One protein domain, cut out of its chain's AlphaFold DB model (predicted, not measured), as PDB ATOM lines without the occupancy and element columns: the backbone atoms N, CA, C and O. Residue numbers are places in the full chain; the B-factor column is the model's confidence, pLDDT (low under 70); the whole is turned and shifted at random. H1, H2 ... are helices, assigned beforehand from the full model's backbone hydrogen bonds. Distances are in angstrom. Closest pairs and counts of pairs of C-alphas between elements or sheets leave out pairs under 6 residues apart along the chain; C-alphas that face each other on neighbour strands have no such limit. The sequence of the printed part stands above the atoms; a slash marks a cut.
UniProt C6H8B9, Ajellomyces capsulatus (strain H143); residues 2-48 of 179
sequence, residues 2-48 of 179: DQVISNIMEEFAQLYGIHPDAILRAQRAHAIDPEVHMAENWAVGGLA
ATOM      1  N   ASP A   2     -49.303 -37.618 -31.927       69.31
ATOM      2  CA  ASP A   2     -49.540 -36.671 -30.828       69.31
ATOM      3  C   ASP A   2     -48.850 -37.046 -29.507       69.31
ATOM      4  O   ASP A   2     -48.172 -36.213 -28.924       69.31
ATOM      5  N   GLN A   3     -48.904 -38.316 -29.079       78.31
ATOM      6  CA  GLN A   3     -48.215 -38.753 -27.850       78.31
ATOM      7  C   GLN A   3     -46.690 -38.584 -27.926       78.31
ATOM      8  O   GLN A   3     -46.044 -38.269 -26.934       78.31
ATOM      9  N   VAL A   4     -46.102 -38.794 -29.108       82.81
ATOM     10  CA  VAL A   4     -44.654 -38.639 -29.308       82.81
ATOM     11  C   VAL A   4     -44.280 -37.159 -29.256       82.81
ATOM     12  O   VAL A   4     -43.293 -36.809 -28.621       82.81
ATOM     13  N   ILE A   5     -45.090 -36.291 -29.869       78.81
ATOM     14  CA  ILE A   5     -44.889 -34.837 -29.852       78.81
ATOM     15  C   ILE A   5     -45.024 -34.287 -28.424       78.81
ATOM     16  O   ILE A   5     -44.162 -33.523 -27.998       78.81
ATOM     17  N   SER A   6     -46.029 -34.724 -27.657       81.31
ATOM     18  CA  SER A   6     -46.192 -34.323 -26.252       81.31
ATOM     19  C   SER A   6     -45.002 -34.728 -25.386       81.31
ATOM     20  O   SER A   6     -44.480 -33.888 -24.659       81.31
ATOM     21  N   ASN A   7     -44.516 -35.968 -25.521       86.00
ATOM     22  CA  ASN A   7     -43.341 -36.430 -24.778       86.00
ATOM     23  C   ASN A   7     -42.085 -35.616 -25.149       86.00
ATOM     24  O   ASN A   7     -41.299 -35.259 -24.279       86.00
ATOM     25  N   ILE A   8     -41.902 -35.284 -26.434       84.00
ATOM     26  CA  ILE A   8     -40.795 -34.424 -26.878       84.00
ATOM     27  C   ILE A   8     -40.911 -33.028 -26.246       84.00
ATOM     28  O   ILE A   8     -39.922 -32.502 -25.743       84.00
ATOM     29  N   MET A   9     -42.102 -32.426 -26.240       82.44
ATOM     30  CA  MET A   9     -42.319 -31.105 -25.641       82.44
ATOM     31  C   MET A   9     -42.009 -31.081 -24.139       82.44
ATOM     32  O   MET A   9     -41.420 -30.113 -23.659       82.44
ATOM     33  N   GLU A  10     -42.375 -32.136 -23.410       86.56
ATOM     34  CA  GLU A  10     -42.106 -32.274 -21.973       86.56
ATOM     35  C   GLU A  10     -40.604 -32.368 -21.671       86.56
ATOM     36  O   GLU A  10     -40.105 -31.618 -20.830       86.56
ATOM     37  N   GLU A  11     -39.867 -33.204 -22.407       88.62
ATOM     38  CA  GLU A  11     -38.412 -33.351 -22.246       88.62
ATOM     39  C   GLU A  11     -37.668 -32.038 -22.531       88.62
ATOM     40  O   GLU A  11     -36.789 -31.623 -21.771       88.62
ATOM     41  N   PHE A  12     -38.046 -31.327 -23.598       83.50
ATOM     42  CA  PHE A  12     -37.461 -30.024 -23.916       83.50
ATOM     43  C   PHE A  12     -37.775 -28.985 -22.836       83.50
ATOM     44  O   PHE A  12     -36.889 -28.244 -22.411       83.50
ATOM     45  N   ALA A  13     -39.014 -28.933 -22.353       85.31
ATOM     46  CA  ALA A  13     -39.381 -27.989 -21.310       85.31
ATOM     47  C   ALA A  13     -38.622 -28.250 -20.003       85.31
ATOM     48  O   ALA A  13     -38.163 -27.300 -19.368       85.31
ATOM     49  N   GLN A  14     -38.419 -29.520 -19.641       87.75
ATOM     50  CA  GLN A  14     -37.612 -29.896 -18.486       87.75
ATOM     51  C   GLN A  14     -36.139 -29.503 -18.666       87.75
ATOM     52  O   GLN A  14     -35.545 -28.939 -17.746       87.75
ATOM     53  N   LEU A  15     -35.561 -29.745 -19.849       88.44
ATOM     54  CA  LEU A  15     -34.168 -29.408 -20.157       88.44
ATOM     55  C   LEU A  15     -33.888 -27.901 -20.055       88.44
ATOM     56  O   LEU A  15     -32.834 -27.502 -19.561       88.44
ATOM     57  N   TYR A  16     -34.826 -27.071 -20.514       84.56
ATOM     58  CA  TYR A  16     -34.677 -25.614 -20.556       84.56
ATOM     59  C   TYR A  16     -35.330 -24.883 -19.370       84.56
ATOM     60  O   TYR A  16     -35.311 -23.655 -19.330       84.56
ATOM     61  N   GLY A  17     -35.895 -25.610 -18.398       83.88
ATOM     62  CA  GLY A  17     -36.559 -25.016 -17.232       83.88
ATOM     63  C   GLY A  17     -37.783 -24.164 -17.592       83.88
ATOM     64  O   GLY A  17     -38.065 -23.167 -16.926       83.88
ATOM     65  N   ILE A  18     -38.489 -24.526 -18.665       83.44
ATOM     66  CA  ILE A  18     -39.672 -23.811 -19.149       83.44
ATOM     67  C   ILE A  18     -40.859 -24.081 -18.215       83.44
ATOM     68  O   ILE A  18     -41.044 -25.186 -17.709       83.44
ATOM     69  N   HIS A  19     -41.688 -23.061 -17.992       82.06
ATOM     70  CA  HIS A  19     -42.836 -23.155 -17.094       82.06
ATOM     71  C   HIS A  19     -43.883 -24.182 -17.596       82.06
ATOM     72  O   HIS A  19     -44.213 -24.170 -18.786       82.06
ATOM     73  N   PRO A  20     -44.492 -25.008 -16.718       81.38
ATOM     74  CA  PRO A  20     -45.477 -26.032 -17.106       81.38
ATOM     75  C   PRO A  20     -46.673 -25.500 -17.913       81.38
ATOM     76  O   PRO A  20     -47.150 -26.156 -18.838       81.38
ATOM     77  N   ASP A  21     -47.125 -24.279 -17.618       79.94
ATOM     78  CA  ASP A  21     -48.195 -23.617 -18.379       79.94
ATOM     79  C   ASP A  21     -47.873 -23.419 -19.868       79.94
ATOM     80  O   ASP A  21     -48.795 -23.384 -20.687       79.94
ATOM     81  N   ALA A  22     -46.594 -23.273 -20.224       79.38
ATOM     82  CA  ALA A  22     -46.168 -23.148 -21.613       79.38
ATOM     83  C   ALA A  22     -46.435 -24.452 -22.372       79.38
ATOM     84  O   ALA A  22     -46.972 -24.424 -23.475       79.38
ATOM     85  N   ILE A  23     -46.129 -25.594 -21.743       82.69
ATOM     86  CA  ILE A  23     -46.327 -26.942 -22.297       82.69
ATOM     87  C   ILE A  23     -47.813 -27.195 -22.529       82.69
ATOM     88  O   ILE A  23     -48.224 -27.585 -23.620       82.69
ATOM     89  N   LEU A  24     -48.634 -26.909 -21.517       79.50
ATOM     90  CA  LEU A  24     -50.077 -27.129 -21.565       79.50
ATOM     91  C   LEU A  24     -50.738 -26.291 -22.667       79.50
ATOM     92  O   LEU A  24     -51.653 -26.759 -23.348       79.50
ATOM     93  N   ARG A  25     -50.262 -25.061 -22.879       77.56
ATOM     94  CA  ARG A  25     -50.719 -24.209 -23.980       77.56
ATOM     95  C   ARG A  25     -50.174 -24.659 -25.338       77.56
ATOM     96  O   ARG A  25     -50.936 -24.636 -26.296       77.56
ATOM     97  N   ALA A  26     -48.934 -25.150 -25.424       76.69
ATOM     98  CA  ALA A  26     -48.364 -25.717 -26.652       76.69
ATOM     99  C   ALA A  26     -49.174 -26.916 -27.159       76.69
ATOM    100  O   ALA A  26     -49.552 -26.986 -28.328       76.69
ATOM    101  N   GLN A  27     -49.488 -27.833 -26.242       76.88
ATOM    102  CA  GLN A  27     -50.269 -29.036 -26.519       76.88
ATOM    103  C   GLN A  27     -51.702 -28.694 -26.964       76.88
ATOM    104  O   GLN A  27     -52.278 -29.411 -27.777       76.88
ATOM    105  N   ARG A  28     -52.272 -27.578 -26.478       72.56
ATOM    106  CA  ARG A  28     -53.596 -27.077 -26.896       72.56
ATOM    107  C   ARG A  28     -53.573 -26.313 -28.221       72.56
ATOM    108  O   ARG A  28     -54.481 -26.504 -29.023       72.56
ATOM    109  N   ALA A  29     -52.553 -25.491 -28.467       65.81
ATOM    110  CA  ALA A  29     -52.388 -24.742 -29.717       65.81
ATOM    111  C   ALA A  29     -52.188 -25.666 -30.932       65.81
ATOM    112  O   ALA A  29     -52.500 -25.296 -32.056       65.81
ATOM    113  N   HIS A  30     -51.727 -26.902 -30.717       60.00
ATOM    114  CA  HIS A  30     -51.693 -27.925 -31.764       60.00
ATOM    115  C   HIS A  30     -53.097 -28.361 -32.245       60.00
ATOM    116  O   HIS A  30     -53.212 -28.963 -33.309       60.00
ATOM    117  N   ALA A  31     -54.163 -28.058 -31.489       60.19
ATOM    118  CA  ALA A  31     -55.531 -28.512 -31.755       60.19
ATOM    119  C   ALA A  31     -56.524 -27.400 -32.169       60.19
ATOM    120  O   ALA A  31     -57.604 -27.727 -32.661       60.19
ATOM    121  N   ILE A  32     -56.209 -26.112 -31.959       58.50
ATOM    122  CA  ILE A  32     -57.099 -24.952 -32.199       58.50
ATOM    123  C   ILE A  32     -56.281 -23.791 -32.801       58.50
ATOM    124  O   ILE A  32     -55.081 -23.715 -32.547       58.50
ATOM    125  N   ASP A  33     -56.934 -22.927 -33.597       56.75
ATOM    126  CA  ASP A  33     -56.382 -21.722 -34.251       56.75
ATOM    127  C   ASP A  33     -55.352 -21.008 -33.349       56.75
ATOM    128  O   ASP A  33     -55.647 -20.750 -32.175       56.75
ATOM    129  N   PRO A  34     -54.118 -20.774 -33.823       61.88
ATOM    130  CA  PRO A  34     -53.007 -20.539 -32.924       61.88
ATOM    131  C   PRO A  34     -53.009 -19.109 -32.374       61.88
ATOM    132  O   PRO A  34     -52.574 -18.169 -33.034       61.88
ATOM    133  N   GLU A  35     -53.432 -18.954 -31.125       67.75
ATOM    134  CA  GLU A  35     -53.188 -17.739 -30.351       67.75
ATOM    135  C   GLU A  35     -51.768 -17.751 -29.761       67.75
ATOM    136  O   GLU A  35     -51.259 -18.785 -29.315       67.75
ATOM    137  N   VAL A  36     -51.112 -16.587 -29.752       75.88
ATOM    138  CA  VAL A  36     -49.807 -16.403 -29.106       75.88
ATOM    139  C   VAL A  36     -50.009 -16.067 -27.631       75.88
ATOM    140  O   VAL A  36     -50.639 -15.071 -27.280       75.88
ATOM    141  N   HIS A  37     -49.432 -16.879 -26.751       76.19
ATOM    142  CA  HIS A  37     -49.402 -16.655 -25.312       76.19
ATOM    143  C   HIS A  37     -47.970 -16.409 -24.849       76.19
ATOM    144  O   HIS A  37     -47.059 -17.141 -25.231       76.19
ATOM    145  N   MET A  38     -47.775 -15.412 -23.989       79.81
ATOM    146  CA  MET A  38     -46.461 -15.053 -23.458       79.81
ATOM    147  C   MET A  38     -46.517 -14.845 -21.944       79.81
ATOM    148  O   MET A  38     -47.530 -14.397 -21.407       79.81
ATOM    149  N   ALA A  39     -45.414 -15.159 -21.274       78.44
ATOM    150  CA  ALA A  39     -45.119 -14.815 -19.887       78.44
ATOM    151  C   ALA A  39     -43.700 -14.223 -19.798       78.44
ATOM    152  O   ALA A  39     -43.036 -14.046 -20.817       78.44
ATOM    153  N   GLU A  40     -43.216 -13.934 -18.588       77.50
ATOM    154  CA  GLU A  40     -41.918 -13.267 -18.378       77.50
ATOM    155  C   GLU A  40     -40.720 -13.993 -19.020       77.50
ATOM    156  O   GLU A  40     -39.750 -13.344 -19.400       77.50
ATOM    157  N   ASN A  41     -40.772 -15.324 -19.160       79.00
ATOM    158  CA  ASN A  41     -39.651 -16.139 -19.645       79.00
ATOM    159  C   ASN A  41     -40.025 -17.206 -20.690       79.00
ATOM    160  O   ASN A  41     -39.193 -18.056 -21.008       79.00
ATOM    161  N   TRP A  42     -41.253 -17.204 -21.215       80.25
ATOM    162  CA  TRP A  42     -41.656 -18.137 -22.269       80.25
ATOM    163  C   TRP A  42     -42.745 -17.549 -23.166       80.25
ATOM    164  O   TRP A  42     -43.552 -16.727 -22.735       80.25
ATOM    165  N   ALA A  43     -42.783 -18.016 -24.411       80.12
ATOM    166  CA  ALA A  43     -43.838 -17.732 -25.373       80.12
ATOM    167  C   ALA A  43     -44.229 -19.029 -26.090       80.12
ATOM    168  O   ALA A  43     -43.378 -19.881 -26.342       80.12
ATOM    169  N   VAL A  44     -45.513 -19.194 -26.399       78.94
ATOM    170  CA  VAL A  44     -46.027 -20.348 -27.138       78.94
ATOM    171  C   VAL A  44     -47.230 -19.954 -27.981       78.94
ATOM    172  O   VAL A  44     -48.090 -19.206 -27.531       78.94
ATOM    173  N   GLY A  45     -47.291 -20.459 -29.205       77.88
ATOM    174  CA  GLY A  45     -48.352 -20.161 -30.156       77.88
ATOM    175  C   GLY A  45     -47.851 -20.325 -31.581       77.88
ATOM    176  O   GLY A  45     -46.676 -20.611 -31.815       77.88
ATOM    177  N   GLY A  46     -48.751 -20.154 -32.534       73.69
ATOM    178  CA  GLY A  46     -48.438 -20.112 -33.959       73.69
ATOM    179  C   GLY A  46     -48.612 -18.696 -34.486       73.69
ATOM    180  O   GLY A  46     -49.541 -17.987 -34.117       73.69
ATOM    181  N   LEU A  47     -47.696 -18.279 -35.352       73.88
ATOM    182  CA  LEU A  47     -47.760 -16.988 -36.018       73.88
ATOM    183  C   LEU A  47     -48.289 -17.196 -37.436       73.88
ATOM    184  O   LEU A  47     -47.660 -17.865 -38.250       73.88
ATOM    185  N   ALA A  48     -49.451 -16.621 -37.720       73.31
ATOM    186  CA  ALA A  48     -49.949 -16.393 -39.076       73.31
ATOM    187  C   ALA A  48     -49.610 -14.975 -39.581       73.31
ATOM    188  O   ALA A  48     -49.404 -14.070 -38.770       73.31
TER     189      ALA A  48
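This is residues 2 to 48 of the 179 residues of a protein of Ajellomyces capsulatus (strain H143) (UniProt C6H8B9). A helical hairpin, H1 and H2, makes one side of a flat body, and a slim loop, residues 36 to 45, folds back on itself beside H2, on the side away from H1. The printed part has 47 residues with two named helices, H1 then H2, and no named strand; its class is all helix. It is compact, with a radius of gyration of the C-alphas of 10.4 A, and spans 28 by 27 by 14 A.

H1, residues 2 to 16, starts at C-alpha 2 (-49.540, -36.671, -30.828) and is 21.2 A long. H2, residues 20 to 29, is 14.4 A long and ends at C-alpha 29 (-52.388, -24.742, -29.717). Residues 30 to 48 have no named element.

H1 and H2 form a helical hairpin and touch, their closest C-alphas, of Met 9 and Ile 23, 6.7 A apart. They run opposite ways at a shallow tilt of 32 degrees. In both, every O i to N i+4 pair is within hydrogen-bond range. Residues 37 to 38 pair briefly with 43 to 44, antiparallel.

The farthest C-alphas, of Gln 3 and Glu 40, are 27.9 A apart. The printed part has no cut, and the link from H1 to H2 is tight. Mean pLDDT of the printed part is 77.4; residue 2 and residues 29 to 35 are under 70.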